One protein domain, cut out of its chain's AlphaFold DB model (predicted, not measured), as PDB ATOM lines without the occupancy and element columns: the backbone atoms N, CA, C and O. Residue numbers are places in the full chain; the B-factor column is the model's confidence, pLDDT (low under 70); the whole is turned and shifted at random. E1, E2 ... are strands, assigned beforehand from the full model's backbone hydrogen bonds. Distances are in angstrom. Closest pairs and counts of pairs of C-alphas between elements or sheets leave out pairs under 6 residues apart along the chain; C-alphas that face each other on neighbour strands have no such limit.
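Overview. This is residues 3 to 78 of the 84 residues of an uncharacterized protein of Erysipelotrichaceae bacterium AF15-26LB (UniProt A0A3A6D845). A small sandwich: a twisted four-stranded sheet, E1 to E4, is face to face with a flatter three-stranded sheet, E5 to E7. The long link, residues 34 to 56, leads from E4 in the larger sheet round to E5 in the smaller one, its C-alphas lying 10 to 19 A from the mean of all C-alphas. The 76 printed residues include no named helix and seven strands, E1 to E7 in chain order; the class is all strand. Both sheets are antiparallel meanders, each strand the neighbour of the one before. The whole is compact, with a radius of gyration of the C-alphas of 12.6 A and spans of 35 by 26 by 17 A.

Arrangement. E3, residues 16 to 22, is an inner strand between E2, residues 8 to 13, and E4, residues 28 to 33. N 11 and O 18 are 2.9 A apart, N 19 and O 31 2.8 A. Edge strand E1, residues 3 to 5, forms a hairpin with E2, with N 5 and O 8 3.0 A apart. This sheet is twisted, its C-alphas up to 4.1 A off the best plane. In the other sheet, E6, residues 64 to 69, is between E5, residues 57 to 60, and E7, residues 72 to 77; N 59 and O 66 are 3.0 A apart, N 67 and O 74 3.0 A. The strands of the two sheets stand at 24 degrees. The closest C-alphas of E2 and E6, Leu 9 and Ile 67, are 6.4 A apart.

Along the chain. E3 spans 20.3 A, E6 17.3 A, E4 16.9 A, E7 16.6 A and E2 16.1 A. E1 begins at C-alpha 3 (12.173, -19.918, 24.909); E7 ends at C-alpha 77 (18.079, -13.419, 14.531).

Size, cuts and confidence. The C-alphas farthest apart, Asp 14 and Ile 51, are 36.1 A apart. The printed part has no cut. E4 to E5 is the long link; residues 49 to 54 have pLDDT under 70.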
ATOM      1  N   TYR A   3      13.340 -19.631  24.080       97.19
ATOM      2  CA  TYR A   3      12.173 -19.918  24.909       97.19
ATOM      3  C   TYR A   3      11.811 -18.729  25.802       97.19
ATOM      4  O   TYR A   3      12.617 -17.829  26.043       97.19
ATOM      5  N   GLN A   4      10.569 -18.718  26.282       96.81
ATOM      6  CA  GLN A   4      10.059 -17.692  27.183       96.81
ATOM      7  C   GLN A   4       9.946 -18.245  28.603       96.81
ATOM      8  O   GLN A   4       9.414 -19.335  28.813       96.81
ATOM      9  N   LYS A   5      10.374 -17.449  29.586       95.56
ATOM     10  CA  LYS A   5      10.062 -17.662  31.003       95.56
ATOM     11  C   LYS A   5       9.535 -16.353  31.581       95.56
ATOM     12  O   LYS A   5      10.279 -15.383  31.669       95.56
ATOM     13  N   GLU A   6       8.257 -16.315  31.953       92.44
ATOM     14  CA  GLU A   6       7.582 -15.084  32.397       92.44
ATOM     15  C   GLU A   6       7.734 -13.945  31.363       92.44
ATOM     16  O   GLU A   6       7.362 -14.125  30.207       92.44
ATOM     17  N   ASN A   7       8.284 -12.789  31.750       92.75
ATOM     18  CA  ASN A   7       8.559 -11.647  30.868       92.75
ATOM     19  C   ASN A   7       9.984 -11.663  30.285       92.75
ATOM     20  O   ASN A   7      10.480 -10.628  29.847       92.75
ATOM     21  N   ARG A   8      10.666 -12.811  30.290       95.50
ATOM     22  CA  ARG A   8      12.033 -12.941  29.788       95.50
ATOM     23  C   ARG A   8      12.069 -13.760  28.507       95.50
ATOM     24  O   ARG A   8      11.571 -14.887  28.473       95.50
ATOM     25  N   LEU A   9      12.711 -13.203  27.485       97.81
ATOM     26  CA  LEU A   9      13.174 -13.949  26.325       97.81
ATOM     27  C   LEU A   9      14.545 -14.542  26.652       97.81
ATOM     28  O   LEU A   9      15.461 -13.820  27.051       97.81
ATOM     29  N   ILE A  10      14.671 -15.855  26.495       97.25
ATOM     30  CA  ILE A  10      15.909 -16.587  26.730       97.25
ATOM     31  C   ILE A  10      16.380 -17.198  25.413       97.25
ATOM     32  O   ILE A  10      15.593 -17.797  24.677       97.25
ATOM     33  N   HIS A  11      17.673 -17.051  25.138       96.19
ATOM     34  CA  HIS A  11      18.374 -17.750  24.075       96.19
ATOM     35  C   HIS A  11      19.523 -18.562  24.671       96.19
ATOM     36  O   HIS A  11      20.369 -18.019  25.376       96.19
ATOM     37  N   GLU A  12      19.546 -19.859  24.387       94.62
ATOM     38  CA  GLU A  12      20.654 -20.750  24.742       94.62
ATOM     39  C   GLU A  12      21.276 -21.319  23.475       94.62
ATOM     40  O   GLU A  12      20.578 -21.943  22.671       94.62
ATOM     41  N   TYR A  13      22.570 -21.101  23.277       91.81
ATOM     42  CA  TYR A  13      23.299 -21.564  22.101       91.81
ATOM     43  C   TYR A  13      24.711 -21.974  22.507       91.81
ATOM     44  O   TYR A  13      25.433 -21.189  23.118       91.81
ATOM     45  N   ASP A  14      25.093 -23.211  22.192       93.38
ATOM     46  CA  ASP A  14      26.294 -23.858  22.723       93.38
ATOM     47  C   ASP A  14      26.402 -23.682  24.250       93.38
ATOM     48  O   ASP A  14      25.548 -24.162  24.996       93.38
ATOM     49  N   ASN A  15      27.431 -22.976  24.722       93.88
ATOM     50  CA  ASN A  15      27.651 -22.700  26.141       93.88
ATOM     51  C   ASN A  15      27.106 -21.333  26.581       93.88
ATOM     52  O   ASN A  15      27.167 -21.014  27.768       93.88
ATOM     53  N   GLU A  16      26.587 -20.525  25.657       95.12
ATOM     54  CA  GLU A  16      26.074 -19.190  25.942       95.12
ATOM     55  C   GLU A  16      24.613 -19.238  26.406       95.12
ATOM     56  O   GLU A  16      23.752 -19.869  25.787       95.12
ATOM     57  N   LYS A  17      24.322 -18.504  27.484       95.94
ATOM     58  CA  LYS A  17      22.966 -18.164  27.921       95.94
ATOM     59  C   LYS A  17      22.773 -16.661  27.807       95.94
ATOM     60  O   LYS A  17      23.467 -15.917  28.490       95.94
ATOM     61  N   LEU A  18      21.788 -16.231  27.027       96.25
ATOM     62  CA  LEU A  18      21.389 -14.838  26.842       96.25
ATOM     63  C   LEU A  18      19.970 -14.626  27.374       96.25
ATOM     64  O   LEU A  18      19.032 -15.317  26.977       96.25
ATOM     65  N   TRP A  19      19.804 -13.650  28.258       96.94
ATOM     66  CA  TRP A  19      18.534 -13.229  28.842       96.94
ATOM     67  C   TRP A  19      18.222 -11.789  28.449       96.94
ATOM     68  O   TRP A  19      19.068 -10.904  28.595       96.94
ATOM     69  N   ILE A  20      16.984 -11.549  28.018       97.19
ATOM     70  CA  ILE A  20      16.450 -10.208  27.775       97.19
ATOM     71  C   ILE A  20      15.103 -10.078  28.484       97.19
ATOM     72  O   ILE A  20      14.199 -10.881  28.254       97.19
ATOM     73  N   GLU A  21      14.959  -9.073  29.345       95.06
ATOM     74  CA  GLU A  21      13.727  -8.814  30.103       95.06
ATOM     75  C   GLU A  21      13.473  -7.309  30.300       95.06
ATOM     76  O   GLU A  21      14.413  -6.516  30.225       95.06
ATOM     77  N   PRO A  22      12.224  -6.884  30.562       93.88
ATOM     78  CA  PRO A  22      11.907  -5.505  30.921       93.88
ATOM     79  C   PRO A  22      12.664  -5.030  32.164       93.88
ATOM     80  O   PRO A  22      12.777  -5.763  33.146       93.88
ATOM     81  N   TRP A  23      13.109  -3.772  32.157       92.44
ATOM     82  CA  TRP A  23      13.712  -3.131  33.332       92.44
ATOM     83  C   TRP A  23      13.268  -1.672  33.461       92.44
ATOM     84  O   TRP A  23      14.043  -0.745  33.252       92.44
ATOM     85  N   GLY A  24      11.983  -1.485  33.767       89.94
ATOM     86  CA  GLY A  24      11.310  -0.185  33.728       89.94
ATOM     87  C   GLY A  24      10.541   0.035  32.425       89.94
ATOM     88  O   GLY A  24      10.527  -0.822  31.538       89.94
ATOM     89  N   GLU A  25       9.862   1.175  32.319       89.62
ATOM     90  CA  GLU A  25       9.105   1.533  31.121       89.62
ATOM     91  C   GLU A  25      10.047   1.723  29.925       89.62
ATOM     92  O   GLU A  25      11.126   2.302  30.059       89.62
ATOM     93  N   ASN A  26       9.649   1.223  28.751       92.00
ATOM     94  CA  ASN A  26      10.385   1.403  27.494       92.00
ATOM     95  C   ASN A  26      11.875   0.999  27.572       92.00
ATOM     96  O   ASN A  26      12.703   1.532  26.838       92.00
ATOM     97  N   SER A  27      12.217   0.061  28.463       92.44
ATOM     98  CA  SER A  27      13.600  -0.303  28.792       92.44
ATOM     99  C   SER A  27      13.781  -1.820  28.855       92.44
ATOM    100  O   SER A  27      12.907  -2.541  29.344       92.44
ATOM    101  N   LEU A  28      14.922  -2.320  28.382       94.56
ATOM    102  CA  LEU A  28      15.291  -3.736  28.460       94.56
ATOM    103  C   LEU A  28      16.618  -3.890  29.200       94.56
ATOM    104  O   LEU A  28      17.542  -3.105  29.000       94.56
ATOM    105  N   ARG A  29      16.728  -4.946  30.006       94.50
ATOM    106  CA  ARG A  29      17.992  -5.434  30.553       94.50
ATOM    107  C   ARG A  29      18.429  -6.661  29.770       94.50
ATOM    108  O   ARG A  29      17.659  -7.607  29.615       94.50
ATOM    109  N   VAL A  30      19.676  -6.637  29.311       95.81
ATOM    110  CA  VAL A  30      20.310  -7.727  28.563       95.81
ATOM    111  C   VAL A  30      21.439  -8.298  29.415       95.81
ATOM    112  O   VAL A  30      22.248  -7.543  29.953       95.81
ATOM    113  N   ARG A  31      21.488  -9.622  29.558       95.62
ATOM    114  CA  ARG A  31      22.557 -10.345  30.264       95.62
ATOM    115  C   ARG A  31      22.979 -11.550  29.440       95.62
ATOM    116  O   ARG A  31      22.109 -12.277  28.977       95.62
ATOM    117  N   SER A  32      24.280 -11.783  29.300       95.31
ATOM    118  CA  SER A  32      24.809 -13.004  28.689       95.31
ATOM    119  C   SER A  32      25.939 -13.589  29.528       95.31
ATOM    120  O   SER A  32      26.616 -12.862  30.257       95.31
ATOM    121  N   THR A  33      26.120 -14.903  29.459       95.44
ATOM    122  CA  THR A  33      27.233 -15.608  30.091       95.44
ATOM    123  C   THR A  33      27.526 -16.929  29.388       95.44
ATOM    124  O   THR A  33      26.605 -17.599  28.925       95.44
ATOM    125  N   CYS A  34      28.794 -17.345  29.395       95.88
ATOM    126  CA  CYS A  34      29.199 -18.717  29.064       95.88
ATOM    127  C   CYS A  34      29.394 -19.598  30.316       95.88
ATOM    128  O   CYS A  34      29.795 -20.756  30.214       95.88
ATOM    129  N   TYR A  35      29.149 -19.049  31.512       94.12
ATOM    130  CA  TYR A  35      29.213 -19.786  32.773       94.12
ATOM    131  C   TYR A  35      27.947 -20.638  33.007       94.12
ATOM    132  O   TYR A  35      26.924 -20.476  32.327       94.12
ATOM    133  N   PRO A  36      27.963 -21.557  33.997       91.12
ATOM    134  CA  PRO A  36      26.815 -22.415  34.293       91.12
ATOM    135  C   PRO A  36      25.519 -21.651  34.590       91.12
ATOM    136  O   PRO A  36      24.442 -22.144  34.252       91.12
ATOM    137  N   CYS A  37      25.595 -20.436  35.131       89.69
ATOM    138  CA  CYS A  37      24.439 -19.592  35.420       89.69
ATOM    139  C   CYS A  37      24.728 -18.109  35.157       89.69
ATOM    140  O   CYS A  37      25.877 -17.669  35.190       89.69
ATOM    141  N   ILE A  38      23.664 -17.343  34.895       90.44
ATOM    142  CA  ILE A  38      23.719 -15.878  34.912       90.44
ATOM    143  C   ILE A  38      23.752 -15.427  36.369       90.44
ATOM    144  O   ILE A  38      22.925 -15.862  37.169       90.44
ATOM    145  N   GLU A  39      24.702 -14.554  36.694       88.31
ATOM    146  CA  GLU A  39      24.797 -13.963  38.023       88.31
ATOM    147  C   GLU A  39      23.633 -13.002  38.290       88.31
ATOM    148  O   GLU A  39      23.239 -12.196  37.437       88.31
ATOM    149  N   ASP A  40      23.091 -13.079  39.505       82.19
ATOM    150  CA  ASP A  40      22.000 -12.220  39.958       82.19
ATOM    151  C   ASP A  40      22.548 -11.018  40.735       82.19
ATOM    152  O   ASP A  40      22.373 -10.885  41.945       82.19
ATOM    153  N   ARG A  41      23.299 -10.169  40.027       85.81
ATOM    154  CA  ARG A  41      23.817  -8.896  40.544       85.81
ATOM    155  C   ARG A  41      23.306  -7.758  39.683       85.81
ATOM    156  O   ARG A  41      23.401  -7.818  38.458       85.81
ATOM    157  N   ASP A  42      22.760  -6.726  40.310       81.56
ATOM    158  CA  ASP A  42      22.209  -5.563  39.606       81.56
ATOM    159  C   ASP A  42      23.273  -4.516  39.237       81.56
ATOM    160  O   ASP A  42      23.067  -3.741  38.304       81.56
ATOM    161  N   GLU A  43      24.446  -4.562  39.877       84.81
ATOM    162  CA  GLU A  43      25.548  -3.609  39.685       84.81
ATOM    163  C   GLU A  43      25.049  -2.152  39.772       84.81
ATOM    164  O   GLU A  43      24.538  -1.734  40.809       84.81
ATOM    165  N   ALA A  44      25.171  -1.369  38.695       86.44
ATOM    166  CA  ALA A  44      24.736   0.027  38.637       86.44
ATOM    167  C   ALA A  44      23.218   0.211  38.439       86.44
ATOM    168  O   ALA A  44      22.732   1.344  38.469       86.44
ATOM    169  N   LEU A  45      22.458  -0.863  38.191       88.00
ATOM    170  CA  LEU A  45      21.013  -0.767  38.012       88.00
ATOM    171  C   LEU A  45      20.323  -0.654  39.367       88.00
ATOM    172  O   LEU A  45      20.485  -1.497  40.246       88.00
ATOM    173  N   LEU A  46      19.482   0.370  39.511       87.25
ATOM    174  CA  LEU A  46      18.555   0.428  40.634       87.25
ATOM    175  C   LEU A  46      17.602  -0.777  40.579       87.25
ATOM    176  O   LEU A  46      17.255  -1.227  39.474       87.25
ATOM    177  N   PRO A  47      17.136  -1.269  41.743       81.94
ATOM    178  CA  PRO A  47      16.156  -2.337  41.789       81.94
ATOM    179  C   PRO A  47      14.958  -2.003  40.909       81.94
ATOM    180  O   PRO A  47      14.458  -0.873  40.909       81.94
ATOM    181  N   ARG A  48      14.489  -3.004  40.165       73.19
ATOM    182  CA  ARG A  48      13.319  -2.876  39.294       73.19
ATOM    183  C   ARG A  48      12.152  -2.227  40.053       73.19
ATOM    184  O   ARG A  48      11.702  -2.746  41.077       73.19
ATOM    185  N   GLN A  49      11.643  -1.101  39.550       67.94
ATOM    186  CA  GLN A  49      10.432  -0.498  40.100       67.94
ATOM    187  C   GLN A  49       9.267  -1.461  39.844       67.94
ATOM    188  O   GLN A  49       8.866  -1.683  38.705       67.94
ATOM    189  N   GLN A  50       8.734  -2.059  40.912       58.56
ATOM    190  CA  GLN A  50       7.666  -3.067  40.846       58.56
ATOM    191  C   GLN A  50       6.333  -2.518  40.304       58.56
ATOM    192  O   GLN A  50       5.407  -3.288  40.069       58.56
ATOM    193  N   ILE A  51       6.212  -1.200  40.126       55.09
ATOM    194  CA  ILE A  51       4.914  -0.523  40.155       55.09
ATOM    195  C   ILE A  51       4.181  -0.566  38.808       55.09
ATOM    196  O   ILE A  51       2.953  -0.540  38.803       55.09
ATOM    197  N   THR A  52       4.848  -0.707  37.658       58.47
ATOM    198  CA  THR A  52       4.130  -0.867  36.375       58.47
ATOM    199  C   THR A  52       5.028  -1.490  35.312       58.47
ATOM    200  O   THR A  52       5.578  -0.794  34.466       58.47
ATOM    201  N   ILE A  53       5.216  -2.812  35.340       60.97
ATOM    202  CA  ILE A  53       5.842  -3.500  34.204       60.97
ATOM    203  C   ILE A  53       4.710  -4.042  33.326       60.97
ATOM    204  O   ILE A  53       4.087  -5.038  33.707       60.97
ATOM    205  N   PRO A  54       4.394  -3.408  32.181       67.31
ATOM    206  CA  PRO A  54       3.468  -4.006  31.232       67.31
ATOM    207  C   PRO A  54       4.007  -5.371  30.789       67.31
ATOM    208  O   PRO A  54       5.216  -5.573  30.657       67.31
ATOM    209  N   LYS A  55       3.101  -6.331  30.583       82.12
ATOM    210  CA  LYS A  55       3.465  -7.655  30.070       82.12
ATOM    211  C   LYS A  55       4.205  -7.474  28.743       82.12
ATOM    212  O   LYS A  55       3.654  -6.886  27.813       82.12
ATOM    213  N   ALA A  56       5.439  -7.970  28.671       91.94
ATOM    214  CA  ALA A  56       6.226  -7.878  27.452       91.94
ATOM    215  C   ALA A  56       5.590  -8.740  26.356       91.94
ATOM    216  O   ALA A  56       5.080  -9.833  26.623       91.94
ATOM    217  N   VAL A  57       5.642  -8.262  25.116       97.06
ATOM    218  CA  VAL A  57       5.239  -9.063  23.957       97.06
ATOM    219  C   VAL A  57       6.464  -9.835  23.491       97.06
ATOM    220  O   VAL A  57       7.432  -9.233  23.030       97.06
ATOM    221  N   ILE A  58       6.431 -11.160  23.641       97.69
ATOM    222  CA  ILE A  58       7.507 -12.062  23.221       97.69
ATOM    223  C   ILE A  58       6.999 -12.910  22.057       97.69
ATOM    224  O   ILE A  58       5.932 -13.516  22.140       97.69
ATOM    225  N   GLN A  59       7.761 -12.932  20.966       98.06
ATOM    226  CA  GLN A  59       7.462 -13.709  19.764       98.06
ATOM    227  C   GLN A  59       8.666 -14.582  19.436       98.06
ATOM    228  O   GLN A  59       9.780 -14.076  19.338       98.06
ATOM    229  N   ILE A  60       8.444 -15.886  19.288       97.12
ATOM    230  CA  ILE A  60       9.487 -16.862  18.966       97.12
ATOM    231  C   ILE A  60       9.100 -17.558  17.665       97.12
ATOM    232  O   ILE A  60       8.015 -18.129  17.549       97.12
ATOM    233  N   HIS A  61      10.006 -17.505  16.698       93.38
ATOM    234  CA  HIS A  61       9.920 -18.153  15.396       93.38
ATOM    235  C   HIS A  61      11.098 -19.124  15.218       93.38
ATOM    236  O   HIS A  61      11.953 -19.260  16.091       93.38
ATOM    237  N   ALA A  62      11.153 -19.822  14.080       87.38
ATOM    238  CA  ALA A  62      12.147 -20.874  13.848       87.38
ATOM    239  C   ALA A  62      13.608 -20.379  13.879       87.38
ATOM    240  O   ALA A  62      14.488 -21.107  14.324       87.38
ATOM    241  N   GLN A  63      13.868 -19.158  13.404       89.12
ATOM    242  CA  GLN A  63      15.224 -18.597  13.254       89.12
ATOM    243  C   GLN A  63      15.397 -17.239  13.946       89.12
ATOM    244  O   GLN A  63      16.462 -16.632  13.865       89.12
ATOM    245  N   GLU A  64      14.347 -16.747  14.599       94.94
ATOM    246  CA  GLU A  64      14.316 -15.417  15.191       94.94
ATOM    247  C   GLU A  64      13.443 -15.424  16.446       94.94
ATOM    248  O   GLU A  64      12.434 -16.129  16.506       94.94
ATOM    249  N   ALA A  65      13.798 -14.605  17.428       97.50
ATOM    250  CA  ALA A  65      12.917 -14.252  18.525       97.50
ATOM    251  C   ALA A  65      12.978 -12.754  18.821       97.50
ATOM    252  O   ALA A  65      14.001 -12.103  18.625       97.50
ATOM    253  N   SER A  66      11.884 -12.196  19.331       97.88
ATOM    254  CA  SER A  66      11.827 -10.793  19.726       97.88
ATOM    255  C   SER A  66      11.111 -10.585  21.051       97.88
ATOM    256  O   SER A  66      10.261 -11.383  21.453       97.88
ATOM    257  N   ILE A  67      11.474  -9.497  21.724       98.19
ATOM    258  CA  ILE A  67      10.827  -9.004  22.936       98.19
ATOM    259  C   ILE A  67      10.574  -7.507  22.799       98.19
ATOM    260  O   ILE A  67      11.477  -6.748  22.444       98.19
ATOM    261  N   GLN A  68       9.348  -7.085  23.094       97.50
ATOM    262  CA  GLN A  68       8.944  -5.684  23.103       97.50
ATOM    263  C   GLN A  68       8.402  -5.282  24.478       97.50
ATOM    264  O   GLN A  68       7.543  -5.962  25.044       97.50
ATOM    265  N   ASN A  69       8.892  -4.150  24.984       94.94
ATOM    266  CA  ASN A  69       8.440  -3.505  26.211       94.94
ATOM    267  C   ASN A  69       8.082  -2.045  25.897       94.94
ATOM    268  O   ASN A  69       8.969  -1.211  25.740       94.94
ATOM    269  N   GLY A  70       6.792  -1.736  25.747       93.00
ATOM    270  CA  GLY A  70       6.356  -0.416  25.280       93.00
ATOM    271  C   GLY A  70       6.974  -0.065  23.917       93.00
ATOM    272  O   GLY A  70       6.771  -0.787  22.937       93.00
ATOM    273  N   ASN A  71       7.747   1.018  23.874       95.31
ATOM    274  CA  ASN A  71       8.372   1.566  22.668       95.31
ATOM    275  C   ASN A  71       9.727   0.936  22.302       95.31
ATOM    276  O   ASN A  71      10.246   1.223  21.225       95.31
ATOM    277  N   ILE A  72      10.315   0.094  23.162       96.06
ATOM    278  CA  ILE A  72      11.590  -0.576  22.867       96.06
ATOM    279  C   ILE A  72      11.360  -2.028  22.442       96.06
ATOM    280  O   ILE A  72      10.575  -2.755  23.058       96.06
ATOM    281  N   LYS A  73      12.070  -2.465  21.397       97.19
ATOM    282  CA  LYS A  73      12.050  -3.842  20.891       97.19
ATOM    283  C   LYS A  73      13.472  -4.339  20.653       97.19
ATOM    284  O   LYS A  73      14.270  -3.645  20.029       97.19
ATOM    285  N   ALA A  74      13.762  -5.553  21.110       97.69
ATOM    286  CA  ALA A  74      14.968  -6.296  20.757       97.69
ATOM    287  C   ALA A  74      14.598  -7.496  19.879       97.69
ATOM    288  O   ALA A  74      13.570  -8.140  20.104       97.69
ATOM    289  N   VAL A  75      15.441  -7.789  18.889       97.25
ATOM    290  CA  VAL A  75      15.298  -8.925  17.972       97.25
ATOM    291  C   VAL A  75      16.611  -9.698  17.966       97.25
ATOM    292  O   VAL A  75      17.674  -9.106  17.795       97.25
ATOM    293  N   ILE A  76      16.530 -11.009  18.172       95.31
ATOM    294  CA  ILE A  76      17.639 -11.951  18.039       95.31
ATOM    295  C   ILE A  76      17.345 -12.786  16.798       95.31
ATOM    296  O   ILE A  76      16.398 -13.566  16.801       95.31
ATOM    297  N   GLY A  77      18.150 -12.626  15.755       89.94
ATOM    298  CA  GLY A  77      18.079 -13.419  14.531       89.94
ATOM    299  C   GLY A  77      19.477 -13.806  14.065       89.94
ATOM    300  O   GLY A  77      20.476 -13.426  14.682       89.94
ATOM    301  N   ALA A  78      19.561 -14.553  12.967       78.50
ATOM    302  CA  ALA A  78      20.840 -14.785  12.307       78.50
ATOM    303  C   ALA A  78      21.489 -13.441  11.938       78.50
ATOM    304  O   ALA A  78      20.796 -12.512  11.511       78.50
TER     305      ALA A  78